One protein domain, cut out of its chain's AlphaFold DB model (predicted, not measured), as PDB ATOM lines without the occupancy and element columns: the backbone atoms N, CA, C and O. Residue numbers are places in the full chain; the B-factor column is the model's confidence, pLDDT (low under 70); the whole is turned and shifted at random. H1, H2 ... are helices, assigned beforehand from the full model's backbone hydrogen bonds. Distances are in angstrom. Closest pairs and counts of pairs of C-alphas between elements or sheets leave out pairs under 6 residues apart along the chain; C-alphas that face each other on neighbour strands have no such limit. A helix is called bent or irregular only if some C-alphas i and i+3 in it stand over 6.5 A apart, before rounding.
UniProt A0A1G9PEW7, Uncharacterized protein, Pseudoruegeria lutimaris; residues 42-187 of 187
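This is residues 42 to 187 of the 187 residues of an uncharacterized protein of Pseudoruegeria lutimaris (UniProt A0A1G9PEW7). Two long helices, H2 and H6, run side by side in opposite ways as a long rod. H1 packs steeply on H2 near one end, and a small head of H3 and the helical hairpin H4 and H5 sits at the other. The 146 printed residues hold six named helices, in the order H1 to H6, and no named strand; the class is all helix. The whole is extended, with a radius of gyration of the C-alphas of 23.7 A and spans of 76 by 28 by 23 A.

H2, residues 69 to 104, touches H6, residues 150 to 185, at a shallow tilt of 21 degrees, opposite ways; their closest C-alphas, of Ala 80 and Lys 172, are 4.9 A apart. With residues 74 to 82 alone, H2 touches H1, residues 44 to 55, at a steep tilt of 67 degrees, opposite ways; the closest C-alphas, of Trp 50 and Ala 78, are 5.0 A apart. H1 and H6 are apart. H4, residues 121 to 128, and H5, residues 134 to 147, touch as a hairpin at a shallow tilt of 9 degrees, opposite ways; the closest C-alphas, of Pro 121 and Leu 144, are 5.3 A apart. H3, residues 115 to 119, only just touches H5, with 3 pairs of C-alphas within 8 A, the closest those of Asp 119 and Leu 143 at 6.6 A. H5 and H6 meet only through their link. Every O i to N i+4 pair is within hydrogen-bond range in H1, H2, H4, H5 and H6; in H3 it is 0 of 1, with 1 of 2 O i to N i+3 pairs.

H2 is 52.7 A long from C-alpha 69 at (7.334, 68.973, -18.516), and H6 is 52.0 A long, ending with C-alpha 185 at (4.916, 71.104, -10.237). H5 measures 20.2 A and H1 16.2 A. H3 is only just irregular: C-alphas 116 and 119 are 6.9 A apart.

The C-alphas farthest apart, of Gln 131 and Ala 187, are 77.1 A apart. The printed part has no cut, and the link from H1 to H2 is long. The mean pLDDT of the printed part is 78.8; residues under 70 include 101 to 120 and 141 to 149.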
ATOM      1  N   PRO A  42      19.178  53.416 -25.283       87.06
ATOM      2  CA  PRO A  42      18.387  52.203 -25.141       87.06
ATOM      3  C   PRO A  42      17.318  52.125 -26.248       87.06
ATOM      4  O   PRO A  42      16.847  53.163 -26.722       87.06
ATOM      5  N   PRO A  43      16.949  50.914 -26.697       89.06
ATOM      6  CA  PRO A  43      15.852  50.739 -27.641       89.06
ATOM      7  C   PRO A  43      14.534  51.222 -27.025       89.06
ATOM      8  O   PRO A  43      14.340  51.161 -25.809       89.06
ATOM      9  N   GLN A  44      13.618  51.693 -27.873       86.81
ATOM     10  CA  GLN A  44      12.362  52.305 -27.425       86.81
ATOM     11  C   GLN A  44      11.512  51.358 -26.568       86.81
ATOM     12  O   GLN A  44      10.911  51.811 -25.598       86.81
ATOM     13  N   ASP A  45      11.526  50.057 -26.861       89.25
ATOM     14  CA  ASP A  45      10.776  49.049 -26.105       89.25
ATOM     15  C   ASP A  45      11.234  48.945 -24.642       89.25
ATOM     16  O   ASP A  45      10.410  48.841 -23.734       89.25
ATOM     17  N   GLU A  46      12.545  49.028 -24.390       89.69
ATOM     18  CA  GLU A  46      13.094  49.017 -23.027       89.69
ATOM     19  C   GLU A  46      12.724  50.302 -22.277       89.69
ATOM     20  O   GLU A  46      12.332  50.256 -21.111       89.69
ATOM     21  N   VAL A  47      12.799  51.455 -22.950       90.88
ATOM     22  CA  VAL A  47      12.391  52.744 -22.368       90.88
ATOM     23  C   VAL A  47      10.911  52.714 -21.991       90.88
ATOM     24  O   VAL A  47      10.543  53.107 -20.886       90.88
ATOM     25  N   LEU A  48      10.069  52.181 -22.876       89.00
ATOM     26  CA  LEU A  48       8.641  51.988 -22.649       89.00
ATOM     27  C   LEU A  48       8.351  51.123 -21.422       89.00
ATOM     28  O   LEU A  48       7.516  51.495 -20.598       89.00
ATOM     29  N   GLN A  49       9.052  49.997 -21.266       90.81
ATOM     30  CA  GLN A  49       8.916  49.137 -20.085       90.81
ATOM     31  C   GLN A  49       9.225  49.905 -18.797       90.81
ATOM     32  O   GLN A  49       8.448  49.853 -17.842       90.81
ATOM     33  N   TRP A  50      10.311  50.679 -18.779       92.19
ATOM     34  CA  TRP A  50      10.662  51.491 -17.615       92.19
ATOM     35  C   TRP A  50       9.665  52.615 -17.346       92.19
ATOM     36  O   TRP A  50       9.331  52.860 -16.189       92.19
ATOM     37  N   MET A  51       9.123  53.261 -18.380       89.88
ATOM     38  CA  MET A  51       8.064  54.259 -18.207       89.88
ATOM     39  C   MET A  51       6.808  53.662 -17.571       89.88
ATOM     40  O   MET A  51       6.268  54.254 -16.636       89.88
ATOM     41  N   LYS A  52       6.376  52.477 -18.025       90.50
ATOM     42  CA  LYS A  52       5.240  51.745 -17.438       90.50
ATOM     43  C   LYS A  52       5.457  51.465 -15.953       90.50
ATOM     44  O   LYS A  52       4.543  51.663 -15.156       90.50
ATOM     45  N   ILE A  53       6.675  51.070 -15.577       91.88
ATOM     46  CA  ILE A  53       7.066  50.841 -14.178       91.88
ATOM     47  C   ILE A  53       7.032  52.151 -13.376       91.88
ATOM     48  O   ILE A  53       6.432  52.196 -12.305       91.88
ATOM     49  N   ILE A  54       7.635  53.230 -13.888       90.06
ATOM     50  CA  ILE A  54       7.728  54.528 -13.193       90.06
ATOM     51  C   ILE A  54       6.346  55.149 -12.964       90.06
ATOM     52  O   ILE A  54       6.077  55.692 -11.889       90.06
ATOM     53  N   LEU A  55       5.478  55.092 -13.974       87.62
ATOM     54  CA  LEU A  55       4.121  55.633 -13.910       87.62
ATOM     55  C   LEU A  55       3.120  54.654 -13.287       87.62
ATOM     56  O   LEU A  55       1.985  55.048 -13.036       87.62
ATOM     57  N   ASN A  56       3.527  53.406 -13.032       87.50
ATOM     58  CA  ASN A  56       2.663  52.315 -12.581       87.50
ATOM     59  C   ASN A  56       1.417  52.140 -13.477       87.50
ATOM     60  O   ASN A  56       0.289  52.051 -12.995       87.50
ATOM     61  N   THR A  57       1.624  52.143 -14.797       83.12
ATOM     62  CA  THR A  57       0.563  52.057 -15.816       83.12
ATOM     63  C   THR A  57       0.891  50.966 -16.833       83.12
ATOM     64  O   THR A  57       1.868  51.061 -17.569       83.12
ATOM     65  N   ALA A  58       0.082  49.904 -16.884       74.00
ATOM     66  CA  ALA A  58       0.346  48.748 -17.748       74.00
ATOM     67  C   ALA A  58       0.091  49.037 -19.245       74.00
ATOM     68  O   ALA A  58       0.861  48.597 -20.108       74.00
ATOM     69  N   ASP A  59      -0.928  49.849 -19.539       74.75
ATOM     70  CA  ASP A  59      -1.429  50.105 -20.898       74.75
ATOM     71  C   ASP A  59      -0.859  51.384 -21.533       74.75
ATOM     72  O   ASP A  59      -1.432  51.947 -22.463       74.75
ATOM     73  N   LEU A  60       0.286  51.863 -21.037       74.31
ATOM     74  CA  LEU A  60       0.911  53.079 -21.549       74.31
ATOM     75  C   LEU A  60       1.375  52.902 -23.006       74.31
ATOM     76  O   LEU A  60       2.148  51.984 -23.306       74.31
ATOM     77  N   SER A  61       0.960  53.827 -23.876       70.88
ATOM     78  CA  SER A  61       1.511  54.035 -25.220       70.88
ATOM     79  C   SER A  61       2.237  55.384 -25.285       70.88
ATOM     80  O   SER A  61       1.740  56.372 -24.740       70.88
ATOM     81  N   LEU A  62       3.388  55.456 -25.972       64.75
ATOM     82  CA  LEU A  62       4.120  56.721 -26.173       64.75
ATOM     83  C   LEU A  62       3.257  57.778 -26.873       64.75
ATOM     84  O   LEU A  62       3.379  58.957 -26.563       64.75
ATOM     85  N   ASP A  63       2.347  57.350 -27.748       67.00
ATOM     86  CA  ASP A  63       1.480  58.246 -28.523       67.00
ATOM     87  C   ASP A  63       0.408  58.931 -27.663       67.00
ATOM     88  O   ASP A  63      -0.180  59.932 -28.063       67.00
ATOM     89  N   THR A  64       0.143  58.388 -26.472       65.56
ATOM     90  CA  THR A  64      -0.843  58.932 -25.522       65.56
ATOM     91  C   THR A  64      -0.230  59.894 -24.505       65.56
ATOM     92  O   THR A  64      -0.948  60.449 -23.673       65.56
ATOM     93  N   LEU A  65       1.090  60.091 -24.550       68.38
ATOM     94  CA  LEU A  65       1.808  60.934 -23.604       68.38
ATOM     95  C   LEU A  65       1.660  62.417 -23.982       68.38
ATOM     96  O   LEU A  65       1.878  62.800 -25.129       68.38
ATOM     97  N   GLY A  66       1.302  63.260 -23.012       71.94
ATOM     98  CA  GLY A  66       1.224  64.706 -23.218       71.94
ATOM     99  C   GLY A  66       2.601  65.339 -23.438       71.94
ATOM    100  O   GLY A  66       3.617  64.838 -22.959       71.94
ATOM    101  N   ASP A  67       2.644  66.486 -24.119       81.06
ATOM    102  CA  ASP A  67       3.866  67.292 -24.290       81.06
ATOM    103  C   ASP A  67       4.136  68.186 -23.062       81.06
ATOM    104  O   ASP A  67       4.392  69.387 -23.159       81.06
ATOM    105  N   ASP A  68       3.995  67.618 -21.865       85.69
ATOM    106  CA  ASP A  68       4.140  68.343 -20.608       85.69
ATOM    107  C   ASP A  68       5.539  68.137 -19.979       85.69
ATOM    108  O   ASP A  68       6.219  67.129 -20.219       85.69
ATOM    109  N   PRO A  69       6.018  69.083 -19.144       86.62
ATOM    110  CA  PRO A  69       7.334  68.973 -18.516       86.62
ATOM    111  C   PRO A  69       7.536  67.714 -17.657       86.62
ATOM    112  O   PRO A  69       8.679  67.285 -17.467       86.62
ATOM    113  N   PHE A  70       6.463  67.125 -17.122       87.44
ATOM    114  CA  PHE A  70       6.514  65.908 -16.314       87.44
ATOM    115  C   PHE A  70       6.661  64.655 -17.188       87.44
ATOM    116  O   PHE A  70       7.494  63.797 -16.880       87.44
ATOM    117  N   SER A  71       5.968  64.592 -18.319       86.94
ATOM    118  CA  SER A  71       6.118  63.569 -19.358       86.94
ATOM    119  C   SER A  71       7.548  63.530 -19.909       86.94
ATOM    120  O   SER A  71       8.187  62.474 -19.900       86.94
ATOM    121  N   HIS A  72       8.136  64.690 -20.233       88.19
ATOM    122  CA  HIS A  72       9.552  64.793 -20.630       88.19
ATOM    123  C   HIS A  72      10.525  64.335 -19.541       88.19
ATOM    124  O   HIS A  72      11.543  63.697 -19.824       88.19
ATOM    125  N   ALA A  73      10.253  64.676 -18.280       89.62
ATOM    126  CA  ALA A  73      11.092  64.244 -17.166       89.62
ATOM    127  C   ALA A  73      10.980  62.731 -16.914       89.62
ATOM    128  O   ALA A  73      11.971  62.100 -16.549       89.62
ATOM    129  N   THR A  74       9.799  62.152 -17.137       91.12
ATOM    130  CA  THR A  74       9.543  60.712 -17.024       91.12
ATOM    131  C   THR A  74      10.277  59.941 -18.110       91.12
ATOM    132  O   THR A  74      10.976  58.983 -17.788       91.12
ATOM    133  N   LEU A  75      10.203  60.399 -19.364       91.00
ATOM    134  CA  LEU A  75      10.956  59.811 -20.474       91.00
ATOM    135  C   LEU A  75      12.460  59.791 -20.170       91.00
ATOM    136  O   LEU A  75      13.094  58.743 -20.244       91.00
ATOM    137  N   ARG A  76      13.024  60.923 -19.725       91.62
ATOM    138  CA  ARG A  76      14.450  61.009 -19.357       91.62
ATOM    139  C   ARG A  76      14.838  60.078 -18.212       91.62
ATOM    140  O   ARG A  76      15.954  59.562 -18.201       91.62
ATOM    141  N   LEU A  77      13.962  59.898 -17.221       93.06
ATOM    142  CA  LEU A  77      14.201  58.955 -16.132       93.06
ATOM    143  C   LEU A  77      14.174  57.513 -16.645       93.06
ATOM    144  O   LEU A  77      15.074  56.747 -16.317       93.06
ATOM    145  N   ALA A  78      13.207  57.167 -17.490       93.44
ATOM    146  CA  ALA A  78      13.093  55.838 -18.075       93.44
ATOM    147  C   ALA A  78      14.280  55.487 -18.981       93.44
ATOM    148  O   ALA A  78      14.833  54.396 -18.870       93.44
ATOM    149  N   GLU A  79      14.735  56.420 -19.820       92.50
ATOM    150  CA  GLU A  79      15.957  56.257 -20.615       92.50
ATOM    151  C   GLU A  79      17.181  56.004 -19.725       92.50
ATOM    152  O   GLU A  79      18.005  55.135 -20.020       92.50
ATOM    153  N   ALA A  80      17.303  56.742 -18.619       91.75
ATOM    154  CA  ALA A  80      18.415  56.581 -17.690       91.75
ATOM    155  C   ALA A  80      18.365  55.239 -16.936       91.75
ATOM    156  O   ALA A  80      19.413  54.627 -16.730       91.75
ATOM    157  N   GLU A  81      17.176  54.770 -16.549       93.38
ATOM    158  CA  GLU A  81      16.970  53.453 -15.927       93.38
ATOM    159  C   GLU A  81      17.281  52.312 -16.902       93.38
ATOM    160  O   GLU A  81      18.049  51.409 -16.566       93.38
ATOM    161  N   ALA A  82      16.785  52.394 -18.139       93.19
ATOM    162  CA  ALA A  82      17.093  51.426 -19.188       93.19
ATOM    163  C   ALA A  82      18.605  51.344 -19.438       93.19
ATOM    164  O   ALA A  82      19.194  50.262 -19.457       93.19
ATOM    165  N   GLN A  83      19.270  52.496 -19.550       90.69
ATOM    166  CA  GLN A  83      20.715  52.530 -19.755       90.69
ATOM    167  C   GLN A  83      21.495  51.958 -18.567       90.69
ATOM    168  O   GLN A  83      22.523  51.304 -18.762       90.69
ATOM    169  N   HIS A  84      21.016  52.196 -17.347       90.31
ATOM    170  CA  HIS A  84      21.594  51.625 -16.141       90.31
ATOM    171  C   HIS A  84      21.480  50.096 -16.136       90.31
ATOM    172  O   HIS A  84      22.499  49.427 -15.986       90.31
ATOM    173  N   GLU A  85      20.294  49.533 -16.394       91.81
ATOM    174  CA  GLU A  85      20.108  48.073 -16.410       91.81
ATOM    175  C   GLU A  85      20.954  47.391 -17.491       91.81
ATOM    176  O   GLU A  85      21.568  46.356 -17.232       91.81
ATOM    177  N   ARG A  86      21.077  47.994 -18.681       89.00
ATOM    178  CA  ARG A  86      21.970  47.487 -19.736       89.00
ATOM    179  C   ARG A  86      23.431  47.468 -19.289       89.00
ATOM    180  O   ARG A  86      24.141  46.495 -19.545       89.00
ATOM    181  N   ALA A  87      23.891  48.528 -18.621       87.94
ATOM    182  CA  ALA A  87      25.258  48.607 -18.111       87.94
ATOM    183  C   ALA A  87      25.517  47.562 -17.017       87.94
ATOM    184  O   ALA A  87      26.529  46.861 -17.079       87.94
ATOM    185  N   THR A  88      24.595  47.406 -16.066       87.88
ATOM    186  CA  THR A  88      24.690  46.404 -14.994       87.88
ATOM    187  C   THR A  88      24.598  44.978 -15.541       87.88
ATOM    188  O   THR A  88      25.351  44.103 -15.123       87.88
ATOM    189  N   SER A  89      23.730  44.724 -16.519       86.38
ATOM    190  CA  SER A  89      23.641  43.420 -17.186       86.38
ATOM    191  C   SER A  89      24.940  43.063 -17.911       86.38
ATOM    192  O   SER A  89      25.430  41.941 -17.780       86.38
ATOM    193  N   ALA A  90      25.563  44.025 -18.595       85.06
ATOM    194  CA  ALA A  90      26.866  43.821 -19.223       85.06
ATOM    195  C   ALA A  90      27.992  43.586 -18.199       85.06
ATOM    196  O   ALA A  90      28.911  42.810 -18.469       85.06
ATOM    197  N   GLU A  91      27.935  44.231 -17.028       86.62
ATOM    198  CA  GLU A  91      28.856  43.962 -15.917       86.62
ATOM    199  C   GLU A  91      28.693  42.526 -15.418       86.62
ATOM    200  O   GLU A  91      29.683  41.797 -15.350       86.62
ATOM    201  N   ARG A  92      27.454  42.090 -15.145       82.62
ATOM    202  CA  ARG A  92      27.145  40.717 -14.714       82.62
ATOM    203  C   ARG A  92      27.660  39.689 -15.717       82.62
ATOM    204  O   ARG A  92      28.296  38.719 -15.318       82.62
ATOM    205  N   GLU A  93      27.443  39.910 -17.012       81.31
ATOM    206  CA  GLU A  93      27.923  39.011 -18.066       81.31
ATOM    207  C   GLU A  93      29.460  38.960 -18.121       81.31
ATOM    208  O   GLU A  93      30.055  37.885 -18.231       81.31
ATOM    209  N   ALA A  94      30.127  40.114 -18.024       78.19
ATOM    210  CA  ALA A  94      31.585  40.185 -18.028       78.19
ATOM    211  C   ALA A  94      32.201  39.541 -16.775       78.19
ATOM    212  O   ALA A  94      33.189  38.813 -16.888       78.19
ATOM    213  N   ALA A  95      31.602  39.761 -15.605       76.56
ATOM    214  CA  ALA A  95      32.004  39.145 -14.347       76.56
ATOM    215  C   ALA A  95      31.776  37.627 -14.365       76.56
ATOM    216  O   ALA A  95      32.665  36.877 -13.972       76.56
ATOM    217  N   ALA A  96      30.640  37.159 -14.891       75.75
ATOM    218  CA  ALA A  96      30.356  35.735 -15.052       75.75
ATOM    219  C   ALA A  96      31.371  35.057 -15.982       75.75
ATOM    220  O   ALA A  96      31.889  33.993 -15.648       75.75
ATOM    221  N   LYS A  97      31.722  35.693 -17.109       75.38
ATOM    222  CA  LYS A  97      32.783  35.205 -18.005       75.38
ATOM    223  C   LYS A  97      34.119  35.084 -17.276       75.38
ATOM    224  O   LYS A  97      34.772  34.053 -17.382       75.38
ATOM    225  N   LEU A  98      34.508  36.100 -16.509       73.25
ATOM    226  CA  LEU A  98      35.742  36.068 -15.720       73.25
ATOM    227  C   LEU A  98      35.712  34.969 -14.642       73.25
ATOM    228  O   LEU A  98      36.705  34.274 -14.454       73.25
ATOM    229  N   ALA A  99      34.577  34.782 -13.967       71.25
ATOM    230  CA  ALA A  99      34.399  33.752 -12.949       71.25
ATOM    231  C   ALA A  99      34.473  32.333 -13.532       71.25
ATOM    232  O   ALA A  99      35.114  31.474 -12.929       71.25
ATOM    233  N   ARG A 100      33.883  32.087 -14.713       70.31
ATOM    234  CA  ARG A 100      34.029  30.810 -15.436       70.31
ATOM    235  C   ARG A 100      35.495  30.520 -15.746       70.31
ATOM    236  O   ARG A 100      35.985  29.467 -15.362       70.31
ATOM    237  N   TYR A 101      36.210  31.504 -16.295       67.62
ATOM    238  CA  TYR A 101      37.654  31.398 -16.530       67.62
ATOM    239  C   TYR A 101      38.464  31.147 -15.253       67.62
ATOM    240  O   TYR A 101      39.470  30.453 -15.287       67.62
ATOM    241  N   ALA A 102      38.074  31.717 -14.114       65.81
ATOM    242  CA  ALA A 102      38.763  31.451 -12.854       65.81
ATOM    243  C   ALA A 102      38.475  30.032 -12.330       65.81
ATOM    244  O   ALA A 102      39.364  29.385 -11.779       65.81
ATOM    245  N   LYS A 103      37.242  29.541 -12.511       64.12
ATOM    246  CA  LYS A 103      36.810  28.203 -12.088       64.12
ATOM    247  C   LYS A 103      37.411  27.095 -12.958       64.12
ATOM    248  O   LYS A 103      37.791  26.065 -12.414       64.12
ATOM    249  N   SER A 104      37.555  27.304 -14.266       61.62
ATOM    250  CA  SER A 104      38.222  26.347 -15.162       61.62
ATOM    251  C   SER A 104      39.672  26.075 -14.747       61.62
ATOM    252  O   SER A 104      40.141  24.953 -14.858       61.62
ATOM    253  N   HIS A 105      40.362  27.058 -14.155       60.84
ATOM    254  CA  HIS A 105      41.703  26.858 -13.591       60.84
ATOM    255  C   HIS A 105      41.711  26.009 -12.304       60.84
ATOM    256  O   HIS A 105      42.781  25.589 -11.863       60.84
ATOM    257  N   GLN A 106      40.552  25.779 -11.676       57.09
ATOM    258  CA  GLN A 106      40.402  24.919 -10.497       57.09
ATOM    259  C   GLN A 106      39.947  23.494 -10.859       57.09
ATOM    260  O   GLN A 106      40.305  22.556 -10.147       57.09
ATOM    261  N   GLU A 107      39.187  23.311 -11.945       62.81
ATOM    262  CA  GLU A 107      38.714  22.000 -12.410       62.81
ATOM    263  C   GLU A 107      39.760  21.339 -13.318       62.81
ATOM    264  O   GLU A 107      40.110  21.856 -14.374       62.81
ATOM    265  N   THR A 108      40.279  20.184 -12.906       57.00
ATOM    266  CA  THR A 108      41.332  19.466 -13.650       57.00
ATOM    267  C   THR A 108      40.804  18.268 -14.440       57.00
ATOM    268  O   THR A 108      41.540  17.687 -15.238       57.00
ATOM    269  N   ASP A 109      39.534  17.897 -14.242       65.62
ATOM    270  CA  ASP A 109      38.888  16.778 -14.923       65.62
ATOM    271  C   ASP A 109      38.312  17.204 -16.284       65.62
ATOM    272  O   ASP A 109      37.276  17.865 -16.367       65.62
ATOM    273  N   LEU A 110      38.984  16.785 -17.363       59.31
ATOM    274  CA  LEU A 110      38.642  17.113 -18.756       59.31
ATOM    275  C   LEU A 110      37.215  16.722 -19.160       59.31
ATOM    276  O   LEU A 110      36.653  17.342 -20.057       59.31
ATOM    277  N   LEU A 111      36.626  15.707 -18.524       66.19
ATOM    278  CA  LEU A 111      35.294  15.204 -18.879       66.19
ATOM    279  C   LEU A 111      34.153  16.000 -18.233       66.19
ATOM    280  O   LEU A 111      32.996  15.810 -18.605       66.19
ATOM    281  N   LYS A 112      34.463  16.864 -17.260       68.69
ATOM    282  CA  LYS A 112      33.487  17.707 -16.550       68.69
ATOM    283  C   LYS A 112      33.472  19.157 -17.031       68.69
ATOM    284  O   LYS A 112      32.689  19.952 -16.516       68.69
ATOM    285  N   LEU A 113      34.346  19.498 -17.972       62.62
ATOM    286  CA  LEU A 113      34.435  20.825 -18.564       62.62
ATOM    287  C   LEU A 113      33.387  20.985 -19.666       62.62
ATOM    288  O   LEU A 113      33.184  20.083 -20.481       62.62
ATOM    289  N   ASP A 114      32.730  22.143 -19.695       64.75
ATOM    290  CA  ASP A 114      31.773  22.463 -20.750       64.75
ATOM    291  C   ASP A 114      32.510  22.721 -22.077       64.75
ATOM    292  O   ASP A 114      33.668  23.139 -22.105       64.75
ATOM    293  N   PHE A 115      31.830  22.524 -23.214       56.41
ATOM    294  CA  PHE A 115      32.403  22.775 -24.550       56.41
ATOM    295  C   PHE A 115      32.935  24.210 -24.730       56.41
ATOM    296  O   PHE A 115      33.871  24.429 -25.495       56.41
ATOM    297  N   GLU A 116      32.363  25.188 -24.020       59.56
ATOM    298  CA  GLU A 116      32.833  26.582 -24.018       59.56
ATOM    299  C   GLU A 116      34.210  26.752 -23.341       59.56
ATOM    300  O   GLU A 116      34.911  27.726 -23.620       59.56
ATOM    301  N   ASP A 117      34.621  25.796 -22.500       61.84
ATOM    302  CA  ASP A 117      35.873  25.815 -21.737       61.84
ATOM    303  C   ASP A 117      37.027  25.092 -22.463       61.84
ATOM    304  O   ASP A 117      38.158  25.077 -21.977       61.84
ATOM    305  N   MET A 118      36.798  24.540 -23.664       62.25
ATOM    306  CA  MET A 118      37.848  23.904 -24.484       62.25
ATOM    307  C   MET A 118      38.934  24.885 -24.957       62.25
ATOM    308  O   MET A 118      40.039  24.471 -25.308       62.25
ATOM    309  N   ASP A 119      38.642  26.187 -24.940       62.38
ATOM    310  CA  ASP A 119      39.608  27.246 -25.228       62.38
ATOM    311  C   ASP A 119      40.614  27.452 -24.077       62.38
ATOM    312  O   ASP A 119      41.592  28.175 -24.272       62.38
ATOM    313  N   ASP A 120      40.379  26.903 -22.877       68.00
ATOM    314  CA  ASP A 120      41.088  27.218 -21.626       68.00
ATOM    315  C   ASP A 120      42.587  26.838 -21.625       68.00
ATOM    316  O   ASP A 120      42.965  25.789 -22.151       68.00
ATOM    317  N   PRO A 121      43.487  27.644 -21.016       70.81
ATOM    318  CA  PRO A 121      44.918  27.377 -21.064       70.81
ATOM    319  C   PRO A 121      45.311  26.064 -20.381       70.81
ATOM    320  O   PRO A 121      46.179  25.353 -20.886       70.81
ATOM    321  N   ALA A 122      44.701  25.728 -19.243       67.81
ATOM    322  CA  ALA A 122      44.985  24.505 -18.502       67.81
ATOM    323  C   ALA A 122      44.463  23.277 -19.256       67.81
ATOM    324  O   ALA A 122      45.188  22.286 -19.373       67.81
ATOM    325  N   VAL A 123      43.272  23.382 -19.855       69.69
ATOM    326  CA  VAL A 123      42.669  22.343 -20.708       69.69
ATOM    327  C   VAL A 123      43.527  22.080 -21.938       69.69
ATOM    328  O   VAL A 123      43.952  20.950 -22.166       69.69
ATOM    329  N   LEU A 124      43.887  23.126 -22.684       74.44
ATOM    330  CA  LEU A 124      44.760  23.015 -23.851       74.44
ATOM    331  C   LEU A 124      46.142  22.464 -23.476       74.44
ATOM    332  O   LEU A 124      46.717  21.677 -24.226       74.44
ATOM    333  N   THR A 125      46.677  22.833 -22.307       73.88
ATOM    334  CA  THR A 125      47.954  22.298 -21.805       73.88
ATOM    335  C   THR A 125      47.843  20.820 -21.431       73.88
ATOM    336  O   THR A 125      48.781  20.061 -21.671       73.88
ATOM    337  N   ALA A 126      46.718  20.387 -20.861       72.19
ATOM    338  CA  ALA A 126      46.445  18.981 -20.586       72.19
ATOM    339  C   ALA A 126      46.274  18.176 -21.883       72.19
ATOM    340  O   ALA A 126      46.870  17.108 -22.007       72.19
ATOM    341  N   MET A 127      45.566  18.717 -22.880       75.19
ATOM    342  CA  MET A 127      45.466  18.119 -24.216       75.19
ATOM    343  C   MET A 127      46.849  18.006 -24.868       75.19
ATOM    344  O   MET A 127      47.220  16.944 -25.338       75.19
ATOM    345  N   LEU A 128      47.693  19.037 -24.791       76.56
ATOM    346  CA  LEU A 128      49.066  18.989 -25.317       76.56
ATOM    347  C   LEU A 128      49.942  17.873 -24.714       76.56
ATOM    348  O   LEU A 128      50.949  17.519 -25.326       76.56
ATOM    349  N   LYS A 129      49.600  17.329 -23.538       77.88
ATOM    350  CA  LYS A 129      50.314  16.194 -22.924       77.88
ATOM    351  C   LYS A 129      49.916  14.831 -23.513       77.88
ATOM    352  O   LYS A 129      50.588  13.845 -23.219       77.88
ATOM    353  N   GLY A 130      48.848  14.760 -24.308       76.44
ATOM    354  CA  GLY A 130      48.410  13.551 -25.008       76.44
ATOM    355  C   GLY A 130      49.197  13.268 -26.293       76.44
ATOM    356  O   GLY A 130      49.962  14.101 -26.781       76.44
ATOM    357  N   GLN A 131      48.998  12.079 -26.871       73.94
ATOM    358  CA  GLN A 131      49.487  11.779 -28.219       73.94
ATOM    359  C   GLN A 131      48.566  12.425 -29.256       73.94
ATOM    360  O   GLN A 131      47.419  12.019 -29.426       73.94
ATOM    361  N   HIS A 132      49.092  13.425 -29.958       79.50
ATOM    362  CA  HIS A 132      48.399  14.153 -31.015       79.50
ATOM    363  C   HIS A 132      49.290  14.259 -32.251       79.50
ATOM    364  O   HIS A 132      50.520  14.250 -32.157       79.50
ATOM    365  N   ASP A 133      48.673  14.377 -33.419       81.62
ATOM    366  CA  ASP A 133      49.368  14.660 -34.666       81.62
ATOM    367  C   ASP A 133      49.897  16.108 -34.703       81.62
ATOM    368  O   ASP A 133      49.474  16.996 -33.954       81.62
ATOM    369  N   ALA A 134      50.859  16.361 -35.595       75.44
ATOM    370  CA  ALA A 134      51.569  17.638 -35.667       75.44
ATOM    371  C   ALA A 134      50.642  18.836 -35.953       75.44
ATOM    372  O   ALA A 134      50.907  19.944 -35.478       75.44
ATOM    373  N   PHE A 135      49.549  18.614 -36.690       74.19
ATOM    374  CA  PHE A 135      48.556  19.640 -36.994       74.19
ATOM    375  C   PHE A 135      47.783  20.063 -35.738       74.19
ATOM    376  O   PHE A 135      47.732  21.253 -35.415       74.19
ATOM    377  N   THR A 136      47.268  19.098 -34.972       74.31
ATOM    378  CA  THR A 136      46.515  19.360 -33.735       74.31
ATOM    379  C   THR A 136      47.393  20.003 -32.662       74.31
ATOM    380  O   THR A 136      46.977  20.971 -32.022       74.31
ATOM    381  N   LEU A 137      48.652  19.570 -32.521       70.50
ATOM    382  CA  LEU A 137      49.629  20.218 -31.632       70.50
ATOM    383  C   LEU A 137      49.889  21.684 -32.012       70.50
ATOM    384  O   LEU A 137      50.019  22.539 -31.132       70.50
ATOM    385  N   GLY A 138      49.975  21.984 -33.311       71.56
ATOM    386  CA  GLY A 138      50.104  23.353 -33.814       71.56
ATOM    387  C   GLY A 138      48.884  24.209 -33.466       71.56
ATOM    388  O   GLY A 138      49.040  25.312 -32.939       71.56
ATOM    389  N   GLY A 139      47.680  23.675 -33.686       69.00
ATOM    390  CA  GLY A 139      46.416  24.338 -33.351       69.00
ATOM    391  C   GLY A 139      46.271  24.650 -31.857       69.00
ATOM    392  O   GLY A 139      45.998  25.793 -31.490       69.00
ATOM    393  N   LEU A 140      46.545  23.673 -30.986       72.81
ATOM    394  CA  LEU A 140      46.474  23.830 -29.526       72.81
ATOM    395  C   LEU A 140      47.459  24.891 -29.001       72.81
ATOM    396  O   LEU A 140      47.108  25.689 -28.131       72.81
ATOM    397  N   LYS A 141      48.679  24.964 -29.557       69.69
ATOM    398  CA  LYS A 141      49.675  25.994 -29.194       69.69
ATOM    399  C   LYS A 141      49.225  27.404 -29.572       69.69
ATOM    400  O   LYS A 141      49.433  28.341 -28.799       69.69
ATOM    401  N   ILE A 142      48.607  27.562 -30.744       67.31
ATOM    402  CA  ILE A 142      48.052  28.845 -31.194       67.31
ATOM    403  C   ILE A 142      46.909  29.278 -30.267       67.31
ATOM    404  O   ILE A 142      46.879  30.430 -29.828       67.31
ATOM    405  N   LEU A 143      46.010  28.355 -29.918       69.31
ATOM    406  CA  LEU A 143      44.912  28.616 -28.987       69.31
ATOM    407  C   LEU A 143      45.438  29.042 -27.605       69.31
ATOM    408  O   LEU A 143      45.020  30.087 -27.099       69.31
ATOM    409  N   LEU A 144      46.436  28.340 -27.059       68.94
ATOM    410  CA  LEU A 144      47.044  28.638 -25.756       68.94
ATOM    411  C   LEU A 144      47.689  30.035 -25.708       68.94
ATOM    412  O   LEU A 144      47.467  30.801 -24.764       68.94
ATOM    413  N   ALA A 145      48.451  30.389 -26.747       64.62
ATOM    414  CA  ALA A 145      49.083  31.703 -26.879       64.62
ATOM    415  C   ALA A 145      48.056  32.837 -27.062       64.62
ATOM    416  O   ALA A 145      48.267  33.967 -26.618       64.62
ATOM    417  N   SER A 146      46.923  32.549 -27.707       63.91
ATOM    418  CA  SER A 146      45.834  33.516 -27.867       63.91
ATOM    419  C   SER A 146      45.050  33.742 -26.566       63.91
ATOM    420  O   SER A 146      44.567  34.853 -26.322       63.91
ATOM    421  N   ASN A 147      44.958  32.719 -25.709       66.75
ATOM    422  CA  ASN A 147      44.141  32.755 -24.501       66.75
ATOM    423  C   ASN A 147      44.840  33.407 -23.294       66.75
ATOM    424  O   ASN A 147      44.200  34.121 -22.527       66.75
ATOM    425  N   THR A 148      46.166  33.300 -23.161       62.78
ATOM    426  CA  THR A 148      46.920  33.989 -22.084       62.78
ATOM    427  C   THR A 148      46.709  35.511 -22.085       62.78
ATOM    428  O   THR A 148      46.717  36.154 -21.037       62.78
ATOM    429  N   ASN A 149      46.416  36.094 -23.251       62.00
ATOM    430  CA  ASN A 149      46.079  37.511 -23.396       62.00
ATOM    431  C   ASN A 149      44.596  37.848 -23.117       62.00
ATOM    432  O   ASN A 149      44.232  39.029 -23.121       62.00
ATOM    433  N   ARG A 150      43.711  36.863 -22.881       70.62
ATOM    434  CA  ARG A 150      42.279  37.098 -22.610       70.62
ATOM    435  C   ARG A 150      42.019  37.582 -21.186       70.62
ATOM    436  O   ARG A 150      41.226  38.506 -21.058       70.62
ATOM    437  N   ILE A 151      42.671  37.053 -20.144       69.81
ATOM    438  CA  ILE A 151      42.378  37.451 -18.748       69.81
ATOM    439  C   ILE A 151      42.636  38.953 -18.518       69.81
ATOM    440  O   ILE A 151      41.683  39.652 -18.166       69.81
ATOM    441  N   PRO A 152      43.831  39.516 -18.806       74.50
ATOM    442  CA  PRO A 152      44.049  40.962 -18.672       74.50
ATOM    443  C   PRO A 152      43.088  41.794 -19.532       74.50
ATOM    444  O   PRO A 152      42.640  42.868 -19.131       74.50
ATOM    445  N   ARG A 153      42.714  41.288 -20.714       77.19
ATOM    446  CA  ARG A 153      41.766  41.946 -21.619       77.19
ATOM    447  C   ARG A 153      40.327  41.920 -21.094       77.19
ATOM    448  O   ARG A 153      39.602  42.891 -21.304       77.19
ATOM    449  N   LEU A 154      39.905  40.840 -20.438       74.38
ATOM    450  CA  LEU A 154      38.599  40.713 -19.787       74.38
ATOM    451  C   LEU A 154      38.525  41.604 -18.548       74.38
ATOM    452  O   LEU A 154      37.541  42.325 -18.409       74.38
ATOM    453  N   VAL A 155      39.580  41.638 -17.728       77.69
ATOM    454  CA  VAL A 155      39.699  42.569 -16.593       77.69
ATOM    455  C   VAL A 155      39.606  44.017 -17.078       77.69
ATOM    456  O   VAL A 155      38.734  44.755 -16.630       77.69
ATOM    457  N   GLY A 156      40.399  44.411 -18.081       79.19
ATOM    458  CA  GLY A 156      40.325  45.765 -18.646       79.19
ATOM    459  C   GLY A 156      38.966  46.091 -19.286       79.19
ATOM    460  O   GLY A 156      38.493  47.232 -19.237       79.19
ATOM    461  N   LYS A 157      38.284  45.091 -19.865       81.19
ATOM    462  CA  LYS A 157      36.909  45.247 -20.362       81.19
ATOM    463  C   LYS A 157      35.928  45.465 -19.207       81.19
ATOM    464  O   LYS A 157      35.093  46.359 -19.316       81.19
ATOM    465  N   LEU A 158      36.043  44.706 -18.119       80.88
ATOM    466  CA  LEU A 158      35.212  44.850 -16.925       80.88
ATOM    467  C   LEU A 158      35.404  46.228 -16.279       80.88
ATOM    468  O   LEU A 158      34.426  46.914 -16.014       80.88
ATOM    469  N   GLU A 159      36.638  46.710 -16.140       83.44
ATOM    470  CA  GLU A 159      36.916  48.072 -15.652       83.44
ATOM    471  C   GLU A 159      36.258  49.155 -16.518       83.44
ATOM    472  O   GLU A 159      35.734  50.155 -16.014       83.44
ATOM    473  N   THR A 160      36.275  48.955 -17.838       84.56
ATOM    474  CA  THR A 160      35.610  49.848 -18.791       84.56
ATOM    475  C   THR A 160      34.094  49.827 -18.591       84.56
ATOM    476  O   THR A 160      33.475  50.890 -18.550       84.56
ATOM    477  N   ILE A 161      33.495  48.647 -18.416       82.81
ATOM    478  CA  ILE A 161      32.060  48.492 -18.144       82.81
ATOM    479  C   ILE A 161      31.690  49.136 -16.802       82.81
ATOM    480  O   ILE A 161      30.762  49.940 -16.758       82.81
ATOM    481  N   ASN A 162      32.470  48.916 -15.745       83.50
ATOM    482  CA  ASN A 162      32.236  49.496 -14.418       83.50
ATOM    483  C   ASN A 162      32.265  51.029 -14.447       83.50
ATOM    484  O   ASN A 162      31.538  51.698 -13.711       83.50
ATOM    485  N   ARG A 163      33.083  51.622 -15.324       85.56
ATOM    486  CA  ARG A 163      33.053  53.069 -15.567       85.56
ATOM    487  C   ARG A 163      31.714  53.519 -16.155       85.56
ATOM    488  O   ARG A 163      31.203  54.556 -15.732       85.56
ATOM    489  N   TYR A 164      31.158  52.762 -17.101       86.06
ATOM    490  CA  TYR A 164      29.848  53.051 -17.689       86.06
ATOM    491  C   TYR A 164      28.706  52.851 -16.693       86.06
ATOM    492  O   TYR A 164      27.828  53.707 -16.646       86.06
ATOM    493  N   VAL A 165      28.760  51.821 -15.843       83.75
ATOM    494  CA  VAL A 165      27.796  51.620 -14.744       83.75
ATOM    495  C   VAL A 165      27.767  52.851 -13.835       83.75
ATOM    496  O   VAL A 165      26.731  53.495 -13.703       83.75
ATOM    497  N   ARG A 166      28.928  53.294 -13.333       86.75
ATOM    498  CA  ARG A 166      29.030  54.508 -12.496       86.75
ATOM    499  C   ARG A 166      28.533  55.771 -13.203       86.75
ATOM    500  O   ARG A 166      28.022  56.693 -12.566       86.75
ATOM    501  N   GLN A 167      28.740  55.875 -14.515       87.56
ATOM    502  CA  GLN A 167      28.220  56.996 -15.297       87.56
ATOM    503  C   GLN A 167      26.689  56.939 -15.395       87.56
ATOM    504  O   GLN A 167      26.045  57.972 -15.201       87.56
ATOM    505  N   ALA A 168      26.124  55.761 -15.665       87.75
ATOM    506  CA  ALA A 168      24.686  55.542 -15.757       87.75
ATOM    507  C   ALA A 168      23.991  55.791 -14.409       87.75
ATOM    508  O   ALA A 168      23.004  56.518 -14.367       87.75
ATOM    509  N   GLU A 169      24.565  55.330 -13.292       87.69
ATOM    510  CA  GLU A 169      24.083  55.620 -11.931       87.69
ATOM    511  C   GLU A 169      23.963  57.128 -11.672       87.69
ATOM    512  O   GLU A 169      22.950  57.618 -11.171       87.69
ATOM    513  N   ARG A 170      24.985  57.903 -12.059       89.88
ATOM    514  CA  ARG A 170      24.968  59.367 -11.915       89.88
ATOM    515  C   ARG A 170      23.912  60.021 -12.800       89.88
ATOM    516  O   ARG A 170      23.310  61.011 -12.384       89.88
ATOM    517  N   GLN A 171      23.717  59.521 -14.021       88.81
ATOM    518  CA  GLN A 171      22.686  60.022 -14.933       88.81
ATOM    519  C   GLN A 171      21.285  59.728 -14.387       88.81
ATOM    520  O   GLN A 171      20.484  60.657 -14.286       88.81
ATOM    521  N   LYS A 172      21.039  58.498 -13.924       91.25
ATOM    522  CA  LYS A 172      19.817  58.080 -13.227       91.25
ATOM    523  C   LYS A 172      19.524  58.962 -12.016       91.25
ATOM    524  O   LYS A 172      18.436  59.522 -11.923       91.25
ATOM    525  N   ALA A 173      20.498  59.171 -11.129       90.38
ATOM    526  CA  ALA A 173      20.313  60.009  -9.941       90.38
ATOM    527  C   ALA A 173      19.905  61.451 -10.297       90.38
ATOM    528  O   ALA A 173      19.021  62.031  -9.666       90.38
ATOM    529  N   ARG A 174      20.509  62.034 -11.341       91.12
ATOM    530  CA  ARG A 174      20.142  63.372 -11.833       91.12
ATOM    531  C   ARG A 174      18.746  63.403 -12.447       91.12
ATOM    532  O   ARG A 174      17.996  64.341 -12.177       91.12
ATOM    533  N   ALA A 175      18.402  62.401 -13.255       92.12
ATOM    534  CA  ALA A 175      17.085  62.288 -13.870       92.12
ATOM    535  C   ALA A 175      15.988  62.128 -12.808       92.12
ATOM    536  O   ALA A 175      14.957  62.788 -12.897       92.12
ATOM    537  N   LEU A 176      16.252  61.357 -11.749       92.12
ATOM    538  CA  LEU A 176      15.324  61.162 -10.637       92.12
ATOM    539  C   LEU A 176      15.020  62.475  -9.907       92.12
ATOM    540  O   LEU A 176      13.859  62.782  -9.649       92.12
ATOM    541  N   VAL A 177      16.043  63.286  -9.618       93.44
ATOM    542  CA  VAL A 177      15.853  64.609  -8.992       93.44
ATOM    543  C   VAL A 177      15.023  65.532  -9.890       93.44
ATOM    544  O   VAL A 177      14.120  66.220  -9.409       93.44
ATOM    545  N   ALA A 178      15.299  65.541 -11.197       90.75
ATOM    546  CA  ALA A 178      14.532  66.335 -12.157       90.75
ATOM    547  C   ALA A 178      13.066  65.877 -12.237       90.75
ATOM    548  O   ALA A 178      12.163  66.713 -12.210       90.75
ATOM    549  N   TRP A 179      12.833  64.564 -12.256       93.19
ATOM    550  CA  TRP A 179      11.502  63.966 -12.256       93.19
ATOM    551  C   TRP A 179      10.716  64.297 -10.989       93.19
ATOM    552  O   TRP A 179       9.581  64.754 -11.078       93.19
ATOM    553  N   GLN A 180      11.327  64.175  -9.808       91.62
ATOM    554  CA  GLN A 180      10.688  64.553  -8.543       91.62
ATOM    555  C   GLN A 180      10.286  66.032  -8.516       91.62
ATOM    556  O   GLN A 180       9.231  66.376  -7.984       91.62
ATOM    557  N   LYS A 181      11.115  66.915  -9.087       91.31
ATOM    558  CA  LYS A 181      10.793  68.341  -9.203       91.31
ATOM    559  C   LYS A 181       9.618  68.574 -10.155       91.31
ATOM    560  O   LYS A 181       8.720  69.330  -9.804       91.31
ATOM    561  N   ALA A 182       9.616  67.927 -11.319       88.81
ATOM    562  CA  ALA A 182       8.525  68.036 -12.285       88.81
ATOM    563  C   ALA A 182       7.207  67.491 -11.712       88.81
ATOM    564  O   ALA A 182       6.188  68.162 -11.808       88.81
ATOM    565  N   LYS A 183       7.257  66.353 -11.005       87.88
ATOM    566  CA  LYS A 183       6.101  65.736 -10.339       87.88
ATOM    567  C   LYS A 183       5.431  66.666  -9.329       87.88
ATOM    568  O   LYS A 183       4.216  66.669  -9.205       87.88
ATOM    569  N   LYS A 184       6.228  67.437  -8.582       88.12
ATOM    570  CA  LYS A 184       5.721  68.416  -7.606       88.12
ATOM    571  C   LYS A 184       5.096  69.651  -8.250       88.12
ATOM    572  O   LYS A 184       4.355  70.346  -7.579       88.12
ATOM    573  N   LEU A 185       5.462  69.966  -9.492       82.81
ATOM    574  CA  LEU A 185       4.916  71.104 -10.237       82.81
ATOM    575  C   LEU A 185       3.640  70.732 -11.001       82.81
ATOM    576  O   LEU A 185       2.884  71.620 -11.372       82.81
ATOM    577  N   SER A 186       3.432  69.439 -11.260       73.25
ATOM    578  CA  SER A 186       2.255  68.891 -11.937       73.25
ATOM    579  C   SER A 186       1.162  68.387 -10.983       73.25
ATOM    580  O   SER A 186       0.123  67.946 -11.463       73.25
ATOM    581  N   ALA A 187       1.423  68.373  -9.670       63.62
ATOM    582  CA  ALA A 187       0.491  67.975  -8.611       63.62
ATOM    583  C   ALA A 187      -0.088  69.215  -7.925       63.62
ATOM    584  O   ALA A 187      -1.293  69.183  -7.600       63.62
TER     585      ALA A 187